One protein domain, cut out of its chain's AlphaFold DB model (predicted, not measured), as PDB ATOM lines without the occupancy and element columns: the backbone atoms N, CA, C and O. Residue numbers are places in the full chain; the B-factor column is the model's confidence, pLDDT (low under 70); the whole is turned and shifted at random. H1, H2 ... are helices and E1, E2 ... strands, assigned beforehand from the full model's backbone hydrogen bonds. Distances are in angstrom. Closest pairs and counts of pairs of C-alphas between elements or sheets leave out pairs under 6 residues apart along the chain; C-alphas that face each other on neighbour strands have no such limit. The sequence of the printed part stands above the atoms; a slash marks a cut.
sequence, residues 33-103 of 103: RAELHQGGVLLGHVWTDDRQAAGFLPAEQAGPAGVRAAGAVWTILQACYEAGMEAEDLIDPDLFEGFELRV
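This is residues 33 to 103 of the 103 residues of an uncharacterized protein of Streptosporangium minutum (UniProt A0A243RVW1). One long helix, H1, lies along one face of a twisted sheet of four strands, making two layers, helix over sheet, with no named helix on the other face. The short helix H2 packs on the same face near the last residue of E2, and H1 runs along the longest axis of the whole. The printed part has 71 residues with four named strands and two named helices, in the order E1, E2, E3, H1, H2, E4; the sheet's order is E3, E2, E1, E4, all antiparallel, and the class is mixed, helices and strands. The whole is compact, with a radius of gyration of the C-alphas of 11.2 A, and its outline is elongated, spanning 31 by 20 by 19 A.

E1, residues 33 to 38, and E2, residues 41 to 48, form a hairpin, antiparallel at 151 degrees, with N 36 and O 44 2.8 A apart, within hydrogen-bond range. E2 and E3, residues 54 to 58, form a second hairpin at 158 degrees, with N 57 and O 45 at 2.8 A. E1, E2 and E3 are a meander, each strand the antiparallel neighbour of the one before. H1, residues 64 to 82, is on the sheet at a height of 8.4 A, over E2, and only just not over E3, on which 2 of its C-alphas fall. It runs along the strands, only just, at 28 degrees to E2 on the local plane. The closest C-alphas of H1 and E3 are those of Gly 66 and Pro 58, 4.6 A apart. H2, residues 87 to 90, is on the same face, over E2 at a height of 7.1 A. H1 and H2 are close but not clearly touching, the C-alphas of Leu 77 and Leu 90 being 7.6 A apart. E4, residues 100 to 102, is antiparallel to E1 at 152 degrees, with N 35 and O 102 at 2.8 A. E3 and E4, the edge strands, are apart. Each O i to N i+4 pair in H1 is within hydrogen-bond range; H2 is too short for such a pair, and its one O i to N i+3 pair is within range.

E1 begins at C-alpha 33, (135.716, 105.809, 72.435), and is 16.5 A long. E2 is 21.5 A long and E3 13.7 A. H1 begins at C-alpha 64, (124.343, 88.007, 73.894), and is 27.6 A long. H2 has four residues, and E4, three residues, ends at C-alpha 102, (136.232, 102.163, 64.353).

The two C-alphas farthest apart, those of Gln 61 and Gly 84, are 33.0 A apart. The printed part has no cut and ends at Val 103, the chain's last residue. The link from H2 to E4 is short, and the others are tight. The mean pLDDT of the printed part is 88.9, and no printed residue is under 70.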
ATOM      1  N   ARG A  33     136.420 107.057  72.720       89.31
ATOM      2  CA  ARG A  33     135.716 105.809  72.435       89.31
ATOM      3  C   ARG A  33     135.873 105.414  70.982       89.31
ATOM      4  O   ARG A  33     135.927 106.286  70.124       89.31
ATOM      5  N   ALA A  34     135.857 104.114  70.747       92.62
ATOM      6  CA  ALA A  34     135.807 103.521  69.427       92.62
ATOM      7  C   ALA A  34     134.748 102.418  69.394       92.62
ATOM      8  O   ALA A  34     134.554 101.682  70.367       92.62
ATOM      9  N   GLU A  35     134.028 102.332  68.284       94.88
ATOM     10  CA  GLU A  35     133.011 101.317  68.049       94.88
ATOM     11  C   GLU A  35     133.687  99.980  67.740       94.88
ATOM     12  O   GLU A  35     134.539  99.889  66.861       94.88
ATOM     13  N   LEU A  36     133.287  98.924  68.444       93.88
ATOM     14  CA  LEU A  36     133.743  97.567  68.182       93.88
ATOM     15  C   LEU A  36     132.676  96.823  67.387       93.88
ATOM     16  O   LEU A  36     131.570  96.576  67.882       93.88
ATOM     17  N   HIS A  37     133.021  96.430  66.169       94.06
ATOM     18  CA  HIS A  37     132.160  95.673  65.275       94.06
ATOM     19  C   HIS A  37     132.689  94.256  65.045       94.06
ATOM     20  O   HIS A  37     133.880  93.982  65.155       94.06
ATOM     21  N   GLN A  38     131.792  93.343  64.682       92.31
ATOM     22  CA  GLN A  38     132.159  92.041  64.128       92.31
ATOM     23  C   GLN A  38     131.155  91.647  63.053       92.31
ATOM     24  O   GLN A  38     129.950  91.596  63.313       92.31
ATOM     25  N   GLY A  39     131.638  91.392  61.836       88.88
ATOM     26  CA  GLY A  39     130.769  91.053  60.706       88.88
ATOM     27  C   GLY A  39     129.714  92.132  60.436       88.88
ATOM     28  O   GLY A  39     128.563  91.811  60.150       88.88
ATOM     29  N   GLY A  40     130.078  93.409  60.608       88.06
ATOM     30  CA  GLY A  40     129.175  94.553  60.452       88.06
ATOM     31  C   GLY A  40     128.209  94.819  61.618       88.06
ATOM     32  O   GLY A  40     127.532  95.847  61.605       88.06
ATOM     33  N   VAL A  41     128.150  93.967  62.646       90.88
ATOM     34  CA  VAL A  41     127.298  94.178  63.828       90.88
ATOM     35  C   VAL A  41     128.051  94.985  64.880       90.88
ATOM     36  O   VAL A  41     129.148  94.594  65.266       90.88
ATOM     37  N   LEU A  42     127.451  96.073  65.376       93.00
ATOM     38  CA  LEU A  42     127.978  96.823  66.518       93.00
ATOM     39  C   LEU A  42     127.830  95.985  67.791       93.00
ATOM     40  O   LEU A  42     126.715  95.711  68.239       93.00
ATOM     41  N   LEU A  43     128.957  95.585  68.370       93.62
ATOM     42  CA  LEU A  43     129.015  94.788  69.592       93.62
ATOM     43  C   LEU A  43     129.082  95.666  70.840       93.62
ATOM     44  O   LEU A  43     128.576  95.284  71.897       93.62
ATOM     45  N   GLY A  44     129.701  96.838  70.722       92.88
ATOM     46  CA  GLY A  44     129.916  97.741  71.837       92.88
ATOM     47  C   GLY A  44     130.933  98.826  71.533       92.88
ATOM     48  O   GLY A  44     131.242  99.092  70.379       92.88
ATOM     49  N   HIS A  45     131.436  99.451  72.588       92.94
ATOM     50  CA  HIS A  45     132.392 100.541  72.520       92.94
ATOM     51  C   HIS A  45     133.562 100.247  73.449       92.94
ATOM     52  O   HIS A  45     133.361 100.042  74.651       92.94
ATOM     53  N   VAL A  46     134.770 100.250  72.899       91.75
ATOM     54  CA  VAL A  46     136.002 100.339  73.686       91.75
ATOM     55  C   VAL A  46     136.187 101.805  74.050       91.75
ATOM     56  O   VAL A  46     135.913 102.683  73.230       91.75
ATOM     57  N   TRP A  47     136.590 102.091  75.282       91.25
ATOM     58  CA  TRP A  47     136.771 103.462  75.747       91.25
ATOM     59  C   TRP A  47     137.993 103.589  76.656       91.25
ATOM     60  O   TRP A  47     138.392 102.622  77.305       91.25
ATOM     61  N   THR A  48     138.562 104.792  76.695       90.75
ATOM     62  CA  THR A  48     139.717 105.168  77.520       90.75
ATOM     63  C   THR A  48     139.609 106.626  77.962       90.75
ATOM     64  O   THR A  48     138.976 107.424  77.272       90.75
ATOM     65  N   ASP A  49     140.204 106.985  79.099       88.00
ATOM     66  CA  ASP A  49     140.395 108.380  79.527       88.00
ATOM     67  C   ASP A  49     141.755 108.977  79.112       88.00
ATOM     68  O   ASP A  49     142.144 110.030  79.624       88.00
ATOM     69  N   ASP A  50     142.482 108.272  78.233       85.25
ATOM     70  CA  ASP A  50     143.857 108.570  77.801       85.25
ATOM     71  C   ASP A  50     144.853 108.677  78.971       85.25
ATOM     72  O   ASP A  50     145.872 109.357  78.884       85.25
ATOM     73  N   ARG A  51     144.549 108.055  80.116       85.12
ATOM     74  CA  ARG A  51     145.427 108.054  81.290       85.12
ATOM     75  C   ARG A  51     145.522 106.667  81.895       85.12
ATOM     76  O   ARG A  51     146.450 105.918  81.621       85.12
ATOM     77  N   GLN A  52     144.577 106.335  82.764       84.44
ATOM     78  CA  GLN A  52     144.630 105.130  83.590       84.44
ATOM     79  C   GLN A  52     143.346 104.323  83.525       84.44
ATOM     80  O   GLN A  52     143.336 103.193  84.011       84.44
ATOM     81  N   ALA A  53     142.268 104.882  82.979       86.38
ATOM     82  CA  ALA A  53     140.980 104.232  82.914       86.38
ATOM     83  C   ALA A  53     140.674 103.774  81.501       86.38
ATOM     84  O   ALA A  53     140.774 104.542  80.549       86.38
ATOM     85  N   ALA A  54     140.245 102.526  81.387       88.69
ATOM     86  CA  ALA A  54     139.797 101.971  80.130       88.69
ATOM     87  C   ALA A  54     138.846 100.810  80.367       88.69
ATOM     88  O   ALA A  54     138.840 100.167  81.420       88.69
ATOM     89  N   GLY A  55     138.043 100.517  79.357       89.56
ATOM     90  CA  GLY A  55     137.139  99.393  79.433       89.56
ATOM     91  C   GLY A  55     136.323  99.198  78.175       89.56
ATOM     92  O   GLY A  55     136.578  99.761  77.112       89.56
ATOM     93  N   PHE A  56     135.291  98.381  78.336       89.31
ATOM     94  CA  PHE A  56     134.369  98.051  77.270       89.31
ATOM     95  C   PHE A  56     132.934  98.203  77.733       89.31
ATOM     96  O   PHE A  56     132.570  97.826  78.847       89.31
ATOM     97  N   LEU A  57     132.112  98.730  76.838       89.00
ATOM     98  CA  LEU A  57     130.679  98.760  76.992       89.00
ATOM     99  C   LEU A  57     130.009  97.967  75.867       89.00
ATOM    100  O   LEU A  57     130.015  98.443  74.733       89.00
ATOM    101  N   PRO A  58     129.297  96.872  76.173       88.19
ATOM    102  CA  PRO A  58     128.362  96.259  75.234       88.19
ATOM    103  C   PRO A  58     127.282  97.231  74.742       88.19
ATOM    104  O   PRO A  58     126.676  97.954  75.534       88.19
ATOM    105  N   ALA A  59     126.995  97.214  73.441       87.69
ATOM    106  CA  ALA A  59     125.855  97.934  72.884       87.69
ATOM    107  C   ALA A  59     124.550  97.225  73.283       87.69
ATOM    108  O   ALA A  59     124.479  95.995  73.241       87.69
ATOM    109  N   GLU A  60     123.504  97.973  73.647       83.06
ATOM    110  CA  GLU A  60     122.232  97.388  74.110       83.06
ATOM    111  C   GLU A  60     121.623  96.442  73.062       83.06
ATOM    112  O   GLU A  60     121.138  95.358  73.388       83.06
ATOM    113  N   GLN A  61     121.733  96.805  71.782       83.44
ATOM    114  CA  GLN A  61     121.257  96.012  70.650       83.44
ATOM    115  C   GLN A  61     122.080  94.744  70.373       83.44
ATOM    116  O   GLN A  61     121.602  93.854  69.672       83.44
ATOM    117  N   ALA A  62     123.304  94.640  70.899       84.12
ATOM    118  CA  ALA A  62     124.172  93.490  70.651       84.12
ATOM    119  C   ALA A  62     123.725  92.244  71.433       84.12
ATOM    120  O   ALA A  62     124.075  91.116  71.069       84.12
ATOM    121  N   GLY A  63     122.970  92.432  72.522       86.38
ATOM    122  CA  GLY A  63     122.458  91.350  73.357       86.38
ATOM    123  C   GLY A  63     123.558  90.344  73.751       86.38
ATOM    124  O   GLY A  63     124.639  90.747  74.188       86.38
ATOM    125  N   PRO A  64     123.344  89.027  73.563       87.00
ATOM    126  CA  PRO A  64     124.343  88.007  73.894       87.00
ATOM    127  C   PRO A  64     125.676  88.144  73.144       87.00
ATOM    128  O   PRO A  64     126.696  87.662  73.633       87.00
ATOM    129  N   ALA A  65     125.689  88.761  71.957       86.06
ATOM    130  CA  ALA A  65     126.923  88.971  71.204       86.06
ATOM    131  C   ALA A  65     127.816  90.019  71.883       86.06
ATOM    132  O   ALA A  65     129.016  89.792  72.004       86.06
ATOM    133  N   GLY A  66     127.227  91.095  72.414       85.44
ATOM    134  CA  GLY A  66     127.957  92.117  73.171       85.44
ATOM    135  C   GLY A  66     128.563  91.572  74.466       85.44
ATOM    136  O   GLY A  66     129.698  91.897  74.799       85.44
ATOM    137  N   VAL A  67     127.860  90.670  75.163       84.25
ATOM    138  CA  VAL A  67     128.392  90.003  76.370       84.25
ATOM    139  C   VAL A  67     129.581  89.098  76.035       84.25
ATOM    140  O   VAL A  67     130.582  89.105  76.746       84.25
ATOM    141  N   ARG A  68     129.507  88.334  74.936       87.88
ATOM    142  CA  ARG A  68     130.642  87.513  74.480       87.88
ATOM    143  C   ARG A  68     131.832  88.374  74.062       87.88
ATOM    144  O   ARG A  68     132.962  88.046  74.412       87.88
ATOM    145  N   ALA A  69     131.568  89.473  73.358       88.88
ATOM    146  CA  ALA A  69     132.589  90.436  72.970       88.88
ATOM    147  C   ALA A  69     133.277  91.048  74.193       88.88
ATOM    148  O   ALA A  69     134.496  91.146  74.205       88.88
ATOM    149  N   ALA A  70     132.521  91.364  75.252       87.50
ATOM    150  CA  ALA A  70     133.087  91.868  76.499       87.50
ATOM    151  C   ALA A  70     134.124  90.908  77.087       87.50
ATOM    152  O   ALA A  70     135.215  91.343  77.430       87.50
ATOM    153  N   GLY A  71     133.829  89.602  77.111       88.31
ATOM    154  CA  GLY A  71     134.787  88.580  77.539       88.31
ATOM    155  C   GLY A  71     136.108  88.635  76.766       88.31
ATOM    156  O   GLY A  71     137.170  88.668  77.379       88.31
ATOM    157  N   ALA A  72     136.038  88.697  75.434       90.00
ATOM    158  CA  ALA A  72     137.223  88.773  74.580       90.00
ATOM    159  C   ALA A  72     137.997  90.088  74.771       90.00
ATOM    160  O   ALA A  72     139.211  90.068  74.959       90.00
ATOM    161  N   VAL A  73     137.291  91.222  74.784       90.12
ATOM    162  CA  VAL A  73     137.893  92.544  74.995       90.12
ATOM    163  C   VAL A  73     138.582  92.614  76.350       90.12
ATOM    164  O   VAL A  73     139.698  93.108  76.437       90.12
ATOM    165  N   TRP A  74     137.975  92.083  77.410       87.38
ATOM    166  CA  TRP A  74     138.602  92.078  78.730       87.38
ATOM    167  C   TRP A  74     139.899  91.271  78.763       87.38
ATOM    168  O   TRP A  74     140.851  91.710  79.398       87.38
ATOM    169  N   THR A  75     139.970  90.136  78.061       89.56
ATOM    170  CA  THR A  75     141.225  89.380  77.924       89.56
ATOM    171  C   THR A  75     142.301  90.190  77.199       89.56
ATOM    172  O   THR A  75     143.445  90.192  77.642       89.56
ATOM    173  N   ILE A  76     141.937  90.916  76.136       90.81
ATOM    174  CA  ILE A  76     142.863  91.791  75.399       90.81
ATOM    175  C   ILE A  76     143.367  92.921  76.305       90.81
ATOM    176  O   ILE A  76     144.573  93.088  76.459       90.81
ATOM    177  N   LEU A  77     142.461  93.644  76.971       89.75
ATOM    178  CA  LEU A  77     142.824  94.743  77.871       89.75
ATOM    179  C   LEU A  77     143.724  94.274  79.017       89.75
ATOM    180  O   LEU A  77     144.673  94.965  79.378       89.75
ATOM    181  N   GLN A  78     143.460  93.093  79.580       88.06
ATOM    182  CA  GLN A  78     144.322  92.533  80.613       88.06
ATOM    183  C   GLN A  78     145.728  92.240  80.068       88.06
ATOM    184  O   GLN A  78     146.709  92.623  80.697       88.06
ATOM    185  N   ALA A  79     145.835  91.635  78.882       89.38
ATOM    186  CA  ALA A  79     147.127  91.366  78.253       89.38
ATOM    187  C   ALA A  79     147.909  92.660  77.949       89.38
ATOM    188  O   ALA A  79     149.112  92.714  78.198       89.38
ATOM    189  N   CYS A  80     147.233  93.715  77.479       90.44
ATOM    190  CA  CYS A  80     147.826  95.041  77.278       90.44
ATOM    191  C   CYS A  80     148.364  95.628  78.590       90.44
ATOM    192  O   CYS A  80     149.503  96.096  78.635       90.44
ATOM    193  N   TYR A  81     147.587  95.541  79.674       87.75
ATOM    194  CA  TYR A  81     148.019  96.013  80.988       87.75
ATOM    195  C   TYR A  81     149.241  95.242  81.501       87.75
ATOM    196  O   TYR A  81     150.209  95.842  81.964       87.75
ATOM    197  N   GLU A  82     149.229  93.910  81.392       87.88
ATOM    198  CA  GLU A  82     150.355  93.056  81.792       87.88
ATOM    199  C   GLU A  82     151.614  93.318  80.944       87.88
ATOM    200  O   GLU A  82     152.732  93.167  81.441       87.88
ATOM    201  N   ALA A  83     151.448  93.769  79.697       88.69
ATOM    202  CA  ALA A  83     152.532  94.223  78.829       88.69
ATOM    203  C   ALA A  83     153.018  95.657  79.135       88.69
ATOM    204  O   ALA A  83     154.007  96.097  78.548       88.69
ATOM    205  N   GLY A  84     152.361  96.377  80.050       87.88
ATOM    206  CA  GLY A  84     152.701  97.751  80.425       87.88
ATOM    207  C   GLY A  84     152.237  98.815  79.427       87.88
ATOM    208  O   GLY A  84     152.801  99.904  79.413       87.88
ATOM    209  N   MET A  85     151.245  98.505  78.587       89.44
ATOM    210  CA  MET A  85     150.664  99.450  77.632       89.44
ATOM    211  C   MET A  85     149.864 100.541  78.353       89.44
ATOM    212  O   MET A  85     149.152 100.263  79.324       89.44
ATOM    213  N   GLU A  86     149.951 101.781  77.882       88.31
ATOM    214  CA  GLU A  86     149.204 102.898  78.460       88.31
ATOM    215  C   GLU A  86     147.750 102.896  77.970       88.31
ATOM    216  O   GLU A  86     147.419 102.329  76.928       88.31
ATOM    217  N   ALA A  87     146.841 103.510  78.735       86.00
ATOM    218  CA  ALA A  87     145.424 103.487  78.380       86.00
ATOM    219  C   ALA A  87     145.125 104.281  77.091       86.00
ATOM    220  O   ALA A  87     144.136 103.991  76.417       86.00
ATOM    221  N   GLU A  88     145.948 105.278  76.746       86.44
ATOM    222  CA  GLU A  88     145.814 106.067  75.509       86.44
ATOM    223  C   GLU A  88     146.036 105.235  74.238       86.44
ATOM    224  O   GLU A  88     145.384 105.480  73.220       86.44
ATOM    225  N   ASP A  89     146.866 104.193  74.327       89.81
ATOM    226  CA  ASP A  89     147.202 103.301  73.214       89.81
ATOM    227  C   ASP A  89     146.150 102.202  72.986       89.81
ATOM    228  O   ASP A  89     146.216 101.461  72.011       89.81
ATOM    229  N   LEU A  90     145.146 102.077  73.863       88.25
ATOM    230  CA  LEU A  90     144.140 101.010  73.773       88.25
ATOM    231  C   LEU A  90     143.117 101.215  72.653       88.25
ATOM    232  O   LEU A  90     142.384 100.286  72.313       88.25
ATOM    233  N   ILE A  91     143.027 102.420  72.091       89.25
ATOM    234  CA  ILE A  91     142.175 102.713  70.933       89.25
ATOM    235  C   ILE A  91     142.978 102.461  69.650       89.25
ATOM    236  O   ILE A  91     143.144 103.339  68.805       89.25
ATOM    237  N   ASP A  92     143.480 101.235  69.528       90.38
ATOM    238  CA  ASP A  92     144.273 100.763  68.400       90.38
ATOM    239  C   ASP A  92     143.575  99.543  67.758       90.38
ATOM    240  O   ASP A  92     143.257  98.572  68.454       90.38
ATOM    241  N   PRO A  93     143.265  99.586  66.447       89.19
ATOM    242  CA  PRO A  93     142.544  98.514  65.768       89.19
ATOM    243  C   PRO A  93     143.334  97.203  65.667       89.19
ATOM    244  O   PRO A  93     142.706  96.145  65.614       89.19
ATOM    245  N   ASP A  94     144.667  97.241  65.673       89.88
ATOM    246  CA  ASP A  94     145.520  96.053  65.591       89.88
ATOM    247  C   ASP A  94     145.489  95.226  66.894       89.88
ATOM    248  O   ASP A  94     145.770  94.028  66.873       89.88
ATOM    249  N   LEU A  95     145.064  95.814  68.023       89.25
ATOM    250  CA  LEU A  95     144.883  95.091  69.293       89.25
ATOM    251  C   LEU A  95     143.672  94.150  69.293       89.25
ATOM    252  O   LEU A  95     143.627  93.191  70.067       89.25
ATOM    253  N   PHE A  96     142.677  94.413  68.446       90.12
ATOM    254  CA  PHE A  96     141.404  93.693  68.439       90.12
ATOM    255  C   PHE A  96     141.297  92.734  67.255       90.12
ATOM    256  O   PHE A  96     140.328  92.774  66.495       90.12
ATOM    257  N   GLU A  97     142.277  91.837  67.107       87.06
ATOM    258  CA  GLU A  97     142.277  90.834  66.038       87.06
ATOM    259  C   GLU A  97     140.961  90.025  66.025       87.06
ATOM    260  O   GLU A  97     140.509  89.491  67.042       87.06
ATOM    261  N   GLY A  98     140.311  89.951  64.859       86.44
ATOM    262  CA  GLY A  98     139.000  89.304  64.697       86.44
ATOM    263  C   GLY A  98     137.789  90.205  64.979       86.44
ATOM    264  O   GLY A  98     136.643  89.758  64.828       86.44
ATOM    265  N   PHE A  99     138.031  91.469  65.330       91.62
ATOM    266  CA  PHE A  99     137.043  92.538  65.408       91.62
ATOM    267  C   PHE A  99     137.437  93.705  64.497       91.62
ATOM    268  O   PHE A  99     138.560  93.816  64.017       91.62
ATOM    269  N   GLU A 100     136.477  94.586  64.245       92.56
ATOM    270  CA  GLU A 100     136.677  95.839  63.530       92.56
ATOM    271  C   GLU A 100     136.514  96.988  64.528       92.56
ATOM    272  O   GLU A 100     135.388  97.306  64.921       92.56
ATOM    273  N   LEU A 101     137.619  97.607  64.944       91.44
ATOM    274  CA  LEU A 101     137.578  98.820  65.757       91.44
ATOM    275  C   LEU A 101     137.455 100.055  64.849       91.44
ATOM    276  O   LEU A 101     138.232 100.214  63.906       91.44
ATOM    277  N   ARG A 102     136.482 100.929  65.116       89.44
ATOM    278  CA  ARG A 102     136.232 102.163  64.353       89.44
ATOM    279  C   ARG A 102     136.308 103.370  65.279       89.44
ATOM    280  O   ARG A 102     135.536 103.459  66.232       89.44
ATOM    281  N   VAL A 103     137.264 104.255  65.007       82.75
ATOM    282  CA  VAL A 103     137.561 105.465  65.795       82.75
ATOM    283  C   VAL A 103     136.780 106.684  65.325       82.75
ATOM    284  O   VAL A 103     136.526 106.788  64.103       82.75
TER     285      VAL A 103